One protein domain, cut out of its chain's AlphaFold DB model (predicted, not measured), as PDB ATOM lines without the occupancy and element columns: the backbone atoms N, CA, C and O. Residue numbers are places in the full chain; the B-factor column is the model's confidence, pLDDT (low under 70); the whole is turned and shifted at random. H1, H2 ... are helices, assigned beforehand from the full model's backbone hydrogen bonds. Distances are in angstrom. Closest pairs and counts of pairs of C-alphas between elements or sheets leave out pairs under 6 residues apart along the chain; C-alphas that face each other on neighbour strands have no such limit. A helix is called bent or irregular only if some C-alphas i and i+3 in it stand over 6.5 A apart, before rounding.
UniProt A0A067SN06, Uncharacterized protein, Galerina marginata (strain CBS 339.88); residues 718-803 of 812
ATOM      1  N   SER A 718     158.523 163.320 155.236       89.69
ATOM      2  CA  SER A 718     157.347 164.094 154.813       89.69
ATOM      3  C   SER A 718     156.506 164.629 155.983       89.69
ATOM      4  O   SER A 718     156.025 165.759 155.937       89.69
ATOM      5  N   ILE A 719     156.358 163.867 157.078       88.00
ATOM      6  CA  ILE A 719     155.641 164.336 158.281       88.00
ATOM      7  C   ILE A 719     156.362 165.528 158.921       88.00
ATOM      8  O   ILE A 719     155.725 166.533 159.245       88.00
ATOM      9  N   ALA A 720     157.681 165.429 159.100       91.81
ATOM     10  CA  ALA A 720     158.482 166.500 159.682       91.81
ATOM     11  C   ALA A 720     158.488 167.740 158.774       91.81
ATOM     12  O   ALA A 720     158.359 168.860 159.264       91.81
ATOM     13  N   GLU A 721     158.550 167.546 157.456       90.75
ATOM     14  CA  GLU A 721     158.467 168.623 156.465       90.75
ATOM     15  C   GLU A 721     157.103 169.315 156.463       90.75
ATOM     16  O   GLU A 721     157.036 170.543 156.417       90.75
ATOM     17  N   HIS A 722     156.004 168.562 156.552       89.69
ATOM     18  CA  HIS A 722     154.656 169.122 156.655       89.69
ATOM     19  C   HIS A 722     154.463 169.899 157.954       89.69
ATOM     20  O   HIS A 722     153.931 171.008 157.923       89.69
ATOM     21  N   ALA A 723     154.946 169.367 159.080       90.94
ATOM     22  CA  ALA A 723     154.912 170.065 160.359       90.94
ATOM     23  C   ALA A 723     155.735 171.362 160.315       90.94
ATOM     24  O   ALA A 723     155.257 172.414 160.744       90.94
ATOM     25  N   ALA A 724     156.942 171.315 159.742       93.88
ATOM     26  CA  ALA A 724     157.790 172.488 159.562       93.88
ATOM     27  C   ALA A 724     157.139 173.526 158.635       93.88
ATOM     28  O   ALA A 724     157.132 174.715 158.955       93.88
ATOM     29  N   TYR A 725     156.535 173.085 157.528       92.75
ATOM     30  CA  TYR A 725     155.822 173.954 156.598       92.75
ATOM     31  C   TYR A 725     154.613 174.617 157.263       92.75
ATOM     32  O   TYR A 725     154.494 175.839 157.216       92.75
ATOM     33  N   PHE A 726     153.761 173.852 157.953       93.25
ATOM     34  CA  PHE A 726     152.614 174.400 158.675       93.25
ATOM     35  C   PHE A 726     153.049 175.416 159.735       93.25
ATOM     36  O   PHE A 726     152.531 176.531 159.771       93.25
ATOM     37  N   ALA A 727     154.070 175.089 160.535       94.62
ATOM     38  CA  ALA A 727     154.631 176.018 161.511       94.62
ATOM     39  C   ALA A 727     155.190 177.290 160.852       94.62
ATOM     40  O   ALA A 727     155.042 178.384 161.399       94.62
ATOM     41  N   SER A 728     155.824 177.168 159.681       95.12
ATOM     42  CA  SER A 728     156.327 178.320 158.930       95.12
ATOM     43  C   SER A 728     155.193 179.198 158.397       95.12
ATOM     44  O   SER A 728     155.280 180.417 158.517       95.12
ATOM     45  N   MET A 729     154.101 178.595 157.913       94.19
ATOM     46  CA  MET A 729     152.921 179.316 157.438       94.19
ATOM     47  C   MET A 729     152.229 180.064 158.572       94.19
ATOM     48  O   MET A 729     151.967 181.254 158.427       94.19
ATOM     49  N   VAL A 730     152.025 179.414 159.722       95.31
ATOM     50  CA  VAL A 730     151.439 180.055 160.909       95.31
ATOM     51  C   VAL A 730     152.281 181.256 161.338       95.31
ATOM     52  O   VAL A 730     151.742 182.339 161.542       95.31
ATOM     53  N   LYS A 731     153.611 181.109 161.415       95.38
ATOM     54  CA  LYS A 731     154.516 182.225 161.748       95.38
ATOM     55  C   LYS A 731     154.473 183.342 160.705       95.38
ATOM     56  O   LYS A 731     154.487 184.513 161.074       95.38
ATOM     57  N   ALA A 732     154.439 182.996 159.419       92.88
ATOM     58  CA  ALA A 732     154.373 183.969 158.336       92.88
ATOM     59  C   ALA A 732     153.071 184.776 158.402       92.88
ATOM     60  O   ALA A 732     153.124 186.003 158.404       92.88
ATOM     61  N   LYS A 733     151.930 184.098 158.554       93.69
ATOM     62  CA  LYS A 733     150.613 184.735 158.651       93.69
ATOM     63  C   LYS A 733     150.444 185.555 159.919       93.69
ATOM     64  O   LYS A 733     149.944 186.668 159.849       93.69
ATOM     65  N   LEU A 734     150.971 185.083 161.045       94.56
ATOM     66  CA  LEU A 734     151.010 185.869 162.278       94.56
ATOM     67  C   LEU A 734     151.746 187.204 162.080       94.56
ATOM     68  O   LEU A 734     151.295 188.231 162.572       94.56
ATOM     69  N   ASN A 735     152.867 187.201 161.354       92.31
ATOM     70  CA  ASN A 735     153.648 188.412 161.105       92.31
ATOM     71  C   ASN A 735     153.036 189.318 160.024       92.31
ATOM     72  O   ASN A 735     153.118 190.536 160.161       92.31
ATOM     73  N   GLU A 736     152.460 188.741 158.963       91.44
ATOM     74  CA  GLU A 736     151.792 189.471 157.872       91.44
ATOM     75  C   GLU A 736     150.543 190.201 158.373       91.44
ATOM     76  O   GLU A 736     150.306 191.354 158.013       91.44
ATOM     77  N   SER A 737     149.769 189.520 159.213       91.00
ATOM     78  CA  SER A 737     148.463 189.977 159.670       91.00
ATOM     79  C   SER A 737     148.524 190.747 160.983       91.00
ATOM     80  O   SER A 737     147.499 191.240 161.433       91.00
ATOM     81  N   ALA A 738     149.692 190.869 161.619       92.62
ATOM     82  CA  ALA A 738     149.822 191.660 162.834       92.62
ATOM     83  C   ALA A 738     149.785 193.164 162.528       92.62
ATOM     84  O   ALA A 738     150.594 193.669 161.746       92.62
ATOM     85  N   TRP A 739     148.921 193.907 163.216       92.94
ATOM     86  CA  TRP A 739     148.836 195.365 163.109       92.94
ATOM     87  C   TRP A 739     149.006 196.050 164.472       92.94
ATOM     88  O   TRP A 739     148.952 195.414 165.525       92.94
ATOM     89  N   SER A 740     149.222 197.366 164.461       93.69
ATOM     90  CA  SER A 740     149.267 198.204 165.666       93.69
ATOM     91  C   SER A 740     148.282 199.356 165.521       93.69
ATOM     92  O   SER A 740     148.145 199.928 164.440       93.69
ATOM     93  N   TYR A 741     147.609 199.710 166.613       90.19
ATOM     94  CA  TYR A 741     146.781 200.910 166.669       90.19
ATOM     95  C   TYR A 741     147.622 202.083 167.176       90.19
ATOM     96  O   TYR A 741     148.424 201.929 168.097       90.19
ATOM     97  N   ASN A 742     147.449 203.267 166.583       91.56
ATOM     98  CA  ASN A 742     148.149 204.462 167.052       91.56
ATOM     99  C   ASN A 742     147.772 204.751 168.517       91.56
ATOM    100  O   ASN A 742     146.592 204.772 168.856       91.56
ATOM    101  N   GLY A 743     148.771 204.949 169.378       90.62
ATOM    102  CA  GLY A 743     148.572 205.209 170.807       90.62
ATOM    103  C   GLY A 743     148.233 203.983 171.664       90.62
ATOM    104  O   GLY A 743     148.082 204.137 172.873       90.62
ATOM    105  N   VAL A 744     148.153 202.775 171.090       93.38
ATOM    106  CA  VAL A 744     147.894 201.542 171.847       93.38
ATOM    107  C   VAL A 744     149.141 200.649 171.836       93.38
ATOM    108  O   VAL A 744     149.595 200.254 170.759       93.38
ATOM    109  N   PRO A 745     149.724 200.317 173.004       92.94
ATOM    110  CA  PRO A 745     150.891 199.445 173.070       92.94
ATOM    111  C   PRO A 745     150.606 198.035 172.534       92.94
ATOM    112  O   PRO A 745     149.625 197.405 172.916       92.94
ATOM    113  N   GLY A 746     151.523 197.505 171.721       92.38
ATOM    114  CA  GLY A 746     151.514 196.109 171.278       92.38
ATOM    115  C   GLY A 746     151.148 195.894 169.806       92.38
ATOM    116  O   GLY A 746     151.003 196.830 169.014       92.38
ATOM    117  N   LYS A 747     151.062 194.613 169.433       92.44
ATOM    118  CA  LYS A 747     150.586 194.143 168.129       92.44
ATOM    119  C   LYS A 747     149.359 193.262 168.331       92.44
ATOM    120  O   LYS A 747     149.318 192.474 169.273       92.44
ATOM    121  N   TYR A 748     148.406 193.392 167.425       92.50
ATOM    122  CA  TYR A 748     147.120 192.708 167.432       92.50
ATOM    123  C   TYR A 748     146.993 191.865 166.171       92.50
ATOM    124  O   TYR A 748     147.565 192.217 165.142       92.50
ATOM    125  N   VAL A 749     146.292 190.739 166.269       93.56
ATOM    126  CA  VAL A 749     146.083 189.800 165.163       93.56
ATOM    127  C   VAL A 749     144.814 188.987 165.417       93.56
ATOM    128  O   VAL A 749     144.585 188.556 166.550       93.56
ATOM    129  N   ASP A 750     144.007 188.748 164.383       91.62
ATOM    130  CA  ASP A 750     142.941 187.746 164.437       91.62
ATOM    131  C   ASP A 750     143.541 186.365 164.142       91.62
ATOM    132  O   ASP A 750     143.877 186.018 163.008       91.62
ATOM    133  N   ILE A 751     143.709 185.563 165.193       93.62
ATOM    134  CA  ILE A 751     144.326 184.239 165.080       93.62
ATOM    135  C   ILE A 751     143.497 183.297 164.202       93.62
ATOM    136  O   ILE A 751     144.061 182.447 163.519       93.62
ATOM    137  N   VAL A 752     142.173 183.415 164.193       89.81
ATOM    138  CA  VAL A 752     141.326 182.471 163.462       89.81
ATOM    139  C   VAL A 752     141.283 182.854 161.991       89.81
ATOM    140  O   VAL A 752     141.714 182.075 161.134       89.81
ATOM    141  N   LYS A 753     140.820 184.074 161.710       88.81
ATOM    142  CA  LYS A 753     140.562 184.541 160.349       88.81
ATOM    143  C   LYS A 753     141.842 184.820 159.576       88.81
ATOM    144  O   LYS A 753     141.915 184.482 158.396       88.81
ATOM    145  N   ASP A 754     142.852 185.382 160.236       90.06
ATOM    146  CA  ASP A 754     144.040 185.877 159.544       90.06
ATOM    147  C   ASP A 754     145.254 184.946 159.671       90.06
ATOM    148  O   ASP A 754     146.244 185.137 158.961       90.06
ATOM    149  N   VAL A 755     145.195 183.927 160.544       93.88
ATOM    150  CA  VAL A 755     146.297 182.969 160.746       93.88
ATOM    151  C   VAL A 755     145.872 181.531 160.483       93.88
ATOM    152  O   VAL A 755     146.456 180.896 159.603       93.88
ATOM    153  N   ILE A 756     144.877 180.996 161.197       93.31
ATOM    154  CA  ILE A 756     144.487 179.582 161.087       93.31
ATOM    155  C   ILE A 756     143.919 179.277 159.698       93.31
ATOM    156  O   ILE A 756     144.463 178.405 159.015       93.31
ATOM    157  N   TYR A 757     142.876 179.990 159.255       93.12
ATOM    158  CA  TYR A 757     142.245 179.709 157.958       93.12
ATOM    159  C   TYR A 757     143.231 179.846 156.793       93.12
ATOM    160  O   TYR A 757     143.369 178.889 156.021       93.12
ATOM    161  N   PRO A 758     144.020 180.936 156.694       93.38
ATOM    162  CA  PRO A 758     144.974 181.086 155.607       93.38
ATOM    163  C   PRO A 758     146.109 180.069 155.667       93.38
ATOM    164  O   PRO A 758     146.549 179.583 154.624       93.38
ATOM    165  N   SER A 759     146.579 179.691 156.863       94.50
ATOM    166  CA  SER A 759     147.611 178.655 156.998       94.50
ATOM    167  C   SER A 759     147.112 177.315 156.468       94.50
ATOM    168  O   SER A 759     147.809 176.677 155.680       94.50
ATOM    169  N   MET A 760     145.891 176.914 156.837       92.31
ATOM    170  CA  MET A 760     145.277 175.672 156.355       92.31
ATOM    171  C   MET A 760     145.043 175.700 154.844       92.31
ATOM    172  O   MET A 760     145.382 174.731 154.162       92.31
ATOM    173  N   ALA A 761     144.551 176.821 154.307       94.06
ATOM    174  CA  ALA A 761     144.385 177.008 152.869       94.06
ATOM    175  C   ALA A 761     145.719 176.865 152.119       94.06
ATOM    176  O   ALA A 761     145.774 176.174 151.107       94.06
ATOM    177  N   ASN A 762     146.814 177.430 152.640       93.56
ATOM    178  CA  ASN A 762     148.146 177.300 152.037       93.56
ATOM    179  C   ASN A 762     148.711 175.880 152.109       93.56
ATOM    180  O   ASN A 762     149.426 175.471 151.195       93.56
ATOM    181  N   VAL A 763     148.431 175.117 153.171       90.69
ATOM    182  CA  VAL A 763     148.804 173.694 153.206       90.69
ATOM    183  C   VAL A 763     148.019 172.924 152.150       90.69
ATOM    184  O   VAL A 763     148.624 172.232 151.336       90.69
ATOM    185  N   ALA A 764     146.697 173.088 152.106       91.75
ATOM    186  CA  ALA A 764     145.856 172.406 151.127       91.75
ATOM    187  C   ALA A 764     146.242 172.755 149.680       91.75
ATOM    188  O   ALA A 764     146.421 171.861 148.849       91.75
ATOM    189  N   ALA A 765     146.438 174.041 149.396       93.44
ATOM    190  CA  ALA A 765     146.872 174.557 148.106       93.44
ATOM    191  C   ALA A 765     148.251 174.020 147.706       93.44
ATOM    192  O   ALA A 765     148.380 173.343 146.691       93.44
ATOM    193  N   ASN A 766     149.280 174.262 148.522       90.25
ATOM    194  CA  ASN A 766     150.665 174.074 148.086       90.25
ATOM    195  C   ASN A 766     151.205 172.658 148.327       90.25
ATOM    196  O   ASN A 766     152.172 172.272 147.675       90.25
ATOM    197  N   LYS A 767     150.633 171.890 149.265       87.44
ATOM    198  CA  LYS A 767     151.094 170.522 149.568       87.44
ATOM    199  C   LYS A 767     150.229 169.429 148.959       87.44
ATOM    200  O   LYS A 767     150.771 168.374 148.651       87.44
ATOM    201  N   PHE A 768     148.928 169.659 148.774       86.25
ATOM    202  CA  PHE A 768     148.014 168.573 148.397       86.25
ATOM    203  C   PHE A 768     147.335 168.748 147.042       86.25
ATOM    204  O   PHE A 768     147.139 167.759 146.345       86.25
ATOM    205  N   THR A 769     146.963 169.968 146.656       88.00
ATOM    206  CA  THR A 769     146.066 170.170 145.501       88.00
ATOM    207  C   THR A 769     146.707 170.898 144.324       88.00
ATOM    208  O   THR A 769     146.225 170.776 143.201       88.00
ATOM    209  N   GLY A 770     147.769 171.672 144.554       90.00
ATOM    210  CA  GLY A 770     148.351 172.565 143.549       90.00
ATOM    211  C   GLY A 770     147.461 173.762 143.194       90.00
ATOM    212  O   GLY A 770     147.740 174.464 142.219       90.00
ATOM    213  N   ILE A 771     146.381 174.009 143.949       93.81
ATOM    214  CA  ILE A 771     145.482 175.141 143.704       93.81
ATOM    215  C   ILE A 771     146.256 176.440 143.903       93.81
ATOM    216  O   ILE A 771     146.851 176.689 144.946       93.81
ATOM    217  N   THR A 772     146.233 177.298 142.890       93.19
ATOM    218  CA  THR A 772     146.966 178.559 142.929       93.19
ATOM    219  C   THR A 772     146.179 179.604 143.724       93.19
ATOM    220  O   THR A 772     145.136 180.073 143.268       93.19
ATOM    221  N   LEU A 773     146.692 179.998 144.893       93.56
ATOM    222  CA  LEU A 773     146.063 181.000 145.761       93.56
ATOM    223  C   LEU A 773     146.260 182.432 145.253       93.56
ATOM    224  O   LEU A 773     147.350 182.810 144.810       93.56
ATOM    225  N   LYS A 774     145.198 183.232 145.356       93.00
ATOM    226  CA  LYS A 774     145.165 184.663 145.069       93.00
ATOM    227  C   LYS A 774     145.612 185.432 146.302       93.00
ATOM    228  O   LYS A 774     144.890 185.531 147.290       93.00
ATOM    229  N   THR A 775     146.814 185.986 146.232       87.94
ATOM    230  CA  THR A 775     147.437 186.759 147.315       87.94
ATOM    231  C   THR A 775     147.997 188.066 146.761       87.94
ATOM    232  O   THR A 775     148.033 188.269 145.548       87.94
ATOM    233  N   LYS A 776     148.492 188.961 147.627       85.62
ATOM    234  CA  LYS A 776     149.209 190.167 147.168       85.62
ATOM    235  C   LYS A 776     150.424 189.822 146.300       85.62
ATOM    236  O   LYS A 776     150.703 190.524 145.334       85.62
ATOM    237  N   ALA A 777     151.117 188.730 146.626       86.06
ATOM    238  CA  ALA A 777     152.266 188.241 145.865       86.06
ATOM    239  C   ALA A 777     151.859 187.517 144.569       86.06
ATOM    240  O   ALA A 777     152.648 187.446 143.631       86.06
ATOM    241  N   ASN A 778     150.629 187.000 144.502       88.62
ATOM    242  CA  ASN A 778     150.093 186.307 143.340       88.62
ATOM    243  C   ASN A 778     148.663 186.776 143.006       88.62
ATOM    244  O   ASN A 778     147.689 186.059 143.259       88.62
ATOM    245  N   PRO A 779     148.500 187.974 142.418       89.56
ATOM    246  CA  PRO A 779     147.178 188.551 142.160       89.56
ATOM    247  C   PRO A 779     146.378 187.808 141.077       89.56
ATOM    248  O   PRO A 779     145.182 188.052 140.931       89.56
ATOM    249  N   ARG A 780     147.019 186.905 140.322       91.50
ATOM    250  CA  ARG A 780     146.395 186.062 139.288       91.50
ATOM    251  C   ARG A 780     145.996 184.670 139.793       91.50
ATOM    252  O   ARG A 780     145.625 183.828 138.981       91.50
ATOM    253  N   GLY A 781     146.092 184.413 141.098       89.06
ATOM    254  CA  GLY A 781     145.572 183.179 141.679       89.06
ATOM    255  C   GLY A 781     144.056 183.041 141.522       89.06
ATOM    256  O   GLY A 781     143.355 184.022 141.266       89.06
ATOM    257  N   ILE A 782     143.574 181.808 141.660       92.62
ATOM    258  CA  ILE A 782     142.189 181.424 141.366       92.62
ATOM    259  C   ILE A 782     141.267 181.836 142.516       92.62
ATOM    260  O   ILE A 782     140.310 182.570 142.292       92.62
ATOM    261  N   PHE A 783     141.589 181.405 143.739       92.94
ATOM    262  CA  PHE A 783     140.807 181.668 144.951       92.94
ATOM    263  C   PHE A 783     141.660 182.382 145.984       92.94
ATOM    264  O   PHE A 783     142.844 182.075 146.131       92.94
ATOM    265  N   THR A 784     141.069 183.309 146.725       95.06
ATOM    266  CA  THR A 784     141.680 183.832 147.946       95.06
ATOM    267  C   THR A 784     141.834 182.725 148.989       95.06
ATOM    268  O   THR A 784     141.239 181.649 148.903       95.06
ATOM    269  N   GLU A 785     142.659 182.989 149.997       92.44
ATOM    270  CA  GLU A 785     142.909 182.046 151.089       92.44
ATOM    271  C   GLU A 785     141.621 181.681 151.841       92.44
ATOM    272  O   GLU A 785     141.423 180.517 152.187       92.44
ATOM    273  N   LEU A 786     140.728 182.654 152.042       90.06
ATOM    274  CA  LEU A 786     139.467 182.441 152.746       90.06
ATOM    275  C   LEU A 786     138.451 181.680 151.887       90.06
ATOM    276  O   LEU A 786     137.871 180.717 152.375       90.06
ATOM    277  N   GLU A 787     138.306 182.033 150.605       92.25
ATOM    278  CA  GLU A 787     137.416 181.310 149.683       92.25
ATOM    279  C   GLU A 787     137.793 179.826 149.600       92.25
ATOM    280  O   GLU A 787     136.928 178.959 149.706       92.25
ATOM    281  N   LEU A 788     139.089 179.503 149.472       93.50
ATOM    282  CA  LEU A 788     139.519 178.104 149.440       93.50
ATOM    283  C   LEU A 788     139.221 177.391 150.765       93.50
ATOM    284  O   LEU A 788     138.777 176.243 150.752       93.50
ATOM    285  N   PHE A 789     139.466 178.047 151.902       92.25
ATOM    286  CA  PHE A 789     139.141 177.473 153.205       92.25
ATOM    287  C   PHE A 789     137.642 177.176 153.330       92.25
ATOM    288  O   PHE A 789     137.278 176.063 153.702       92.25
ATOM    289  N   GLU A 790     136.779 178.126 152.969       87.31
ATOM    290  CA  GLU A 790     135.323 177.968 153.014       87.31
ATOM    291  C   GLU A 790     134.851 176.832 152.101       87.31
ATOM    292  O   GLU A 790     134.078 175.978 152.530       87.31
ATOM    293  N   MET A 791     135.381 176.741 150.877       87.56
ATOM    294  CA  MET A 791     135.078 175.633 149.964       87.56
ATOM    295  C   MET A 791     135.470 174.274 150.560       87.56
ATOM    296  O   MET A 791     134.695 173.317 150.493       87.56
ATOM    297  N   LEU A 792     136.660 174.173 151.163       88.50
ATOM    298  CA  LEU A 792     137.126 172.942 151.807       88.50
ATOM    299  C   LEU A 792     136.301 172.597 153.050       88.50
ATOM    300  O   LEU A 792     135.998 171.425 153.264       88.50
ATOM    301  N   ALA A 793     135.910 173.595 153.843       84.38
ATOM    302  CA  ALA A 793     135.034 173.414 154.992       84.38
ATOM    303  C   ALA A 793     133.660 172.891 154.550       84.38
ATOM    304  O   ALA A 793     133.192 171.893 155.090       84.38
ATOM    305  N   ILE A 794     133.064 173.473 153.504       80.06
ATOM    306  CA  ILE A 794     131.796 173.011 152.921       80.06
ATOM    307  C   ILE A 794     131.915 171.568 152.416       80.06
ATOM    308  O   ILE A 794     131.048 170.742 152.705       80.06
ATOM    309  N   LEU A 795     132.994 171.229 151.702       79.75
ATOM    310  CA  LEU A 795     133.234 169.863 151.224       79.75
ATOM    311  C   LEU A 795     133.403 168.872 152.377       79.75
ATOM    312  O   LEU A 795     132.811 167.792 152.349       79.75
ATOM    313  N   PHE A 796     134.177 169.231 153.403       79.50
ATOM    314  CA  PHE A 796     134.332 168.412 154.602       79.50
ATOM    315  C   PHE A 796     132.984 168.184 155.286       79.50
ATOM    316  O   PHE A 796     132.671 167.048 155.652       79.50
ATOM    317  N   THR A 797     132.161 169.228 155.390       69.50
ATOM    318  CA  THR A 797     130.813 169.140 155.953       69.50
ATOM    319  C   THR A 797     129.921 168.224 155.136       69.50
ATOM    320  O   THR A 797     129.251 167.354 155.690       69.50
ATOM    321  N   PHE A 798     129.958 168.360 153.812       67.38
ATOM    322  CA  PHE A 798     129.216 167.502 152.904       67.38
ATOM    323  C   PHE A 798     129.609 166.029 153.079       67.38
ATOM    324  O   PHE A 798     128.779 165.182 153.398       67.38
ATOM    325  N   VAL A 799     130.897 165.708 152.977       65.94
ATOM    326  CA  VAL A 799     131.380 164.321 153.070       65.94
ATOM    327  C   VAL A 799     131.123 163.716 154.456       65.94
ATOM    328  O   VAL A 799     130.695 162.563 154.569       65.94
ATOM    329  N   THR A 800     131.359 164.486 155.517       62.31
ATOM    330  CA  THR A 800     131.389 163.965 156.892       62.31
ATOM    331  C   THR A 800     130.024 164.004 157.573       62.31
ATOM    332  O   THR A 800     129.724 163.131 158.389       62.31
ATOM    333  N   PHE A 801     129.181 164.988 157.246       55.56
ATOM    334  CA  PHE A 801     127.924 165.236 157.954       55.56
ATOM    335  C   PHE A 801     126.668 165.090 157.084       55.56
ATOM    336  O   PHE A 801     125.631 164.758 157.649       55.56
ATOM    337  N   VAL A 802     126.725 165.207 155.747       48.22
ATOM    338  CA  VAL A 802     125.534 164.991 154.877       48.22
ATOM    339  C   VAL A 802     125.187 163.508 154.722       48.22
ATOM    340  O   VAL A 802     124.043 163.154 154.459       48.22
ATOM    341  N   SER A 803     126.134 162.608 154.990       42.62
ATOM    342  CA  SER A 803     125.841 161.175 155.121       42.62
ATOM    343  C   SER A 803     125.125 160.802 156.425       42.62
ATOM    344  O   SER A 803     124.619 159.682 156.548       42.62
TER     345      SER A 803
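This is residues 718 to 803 of the 812 residues of an uncharacterized protein of Galerina marginata (strain CBS 339.88) (UniProt A0A067SN06). Two helices, H1 and H2, form a hairpin, and a third, H3, starts beside H2 and runs away from it, with residues 793 to 803 sticking out. The link between H1 and H2 is a long loop, residues 737 to 750, whose C-alphas lie 11 to 30 A from the mean of all C-alphas. The printed part has 86 residues with three named helices, H1, H2, H3 along the chain, and no named strand; its class is all helix. It is elongated, spanning 51 by 30 by 28 A, and only just loose, close to compact, with a radius of gyration of the C-alphas of 14.8 A.

Start with H1, residues 718 to 736, and H2, residues 751 to 769, which touch as a helical hairpin; look at the C-alphas of Lys 733 and Val 755, their closest, 5.1 A apart. They run opposite ways at a steep tilt of 40 degrees. Next find H3, residues 785 to 802, which touches H2 with residues 785 to 789 alone, about perpendicular at 78 degrees; the closest C-alphas, of Pro 758 and Glu 785, are 5.1 A apart. H1 and H3 are apart. Every O i to N i+4 pair is within hydrogen-bond range in H1 and H3, against 11 of 15 in H2.

Find C-alpha 718 at (157.347, 164.094, 154.813); from there H1 runs 26.2 A to C-alpha 736. H2 runs 24.2 A from C-alpha 751 at (144.326, 184.239, 165.080), and is only just irregular: C-alphas 754 and 757 are 6.6 A apart. H3 runs 24.6 A to C-alpha 802 at (125.534, 164.991, 154.877).

The C-alphas farthest apart, of Gly 743 and Ser 803, are 52.0 A apart. The printed part has no cut. Both links are long, 14 and 15 residues; in the second, residues 773 to 774 pair with 783 to 784, parallel. Look for low confidence at residues 797 to 803, under 70.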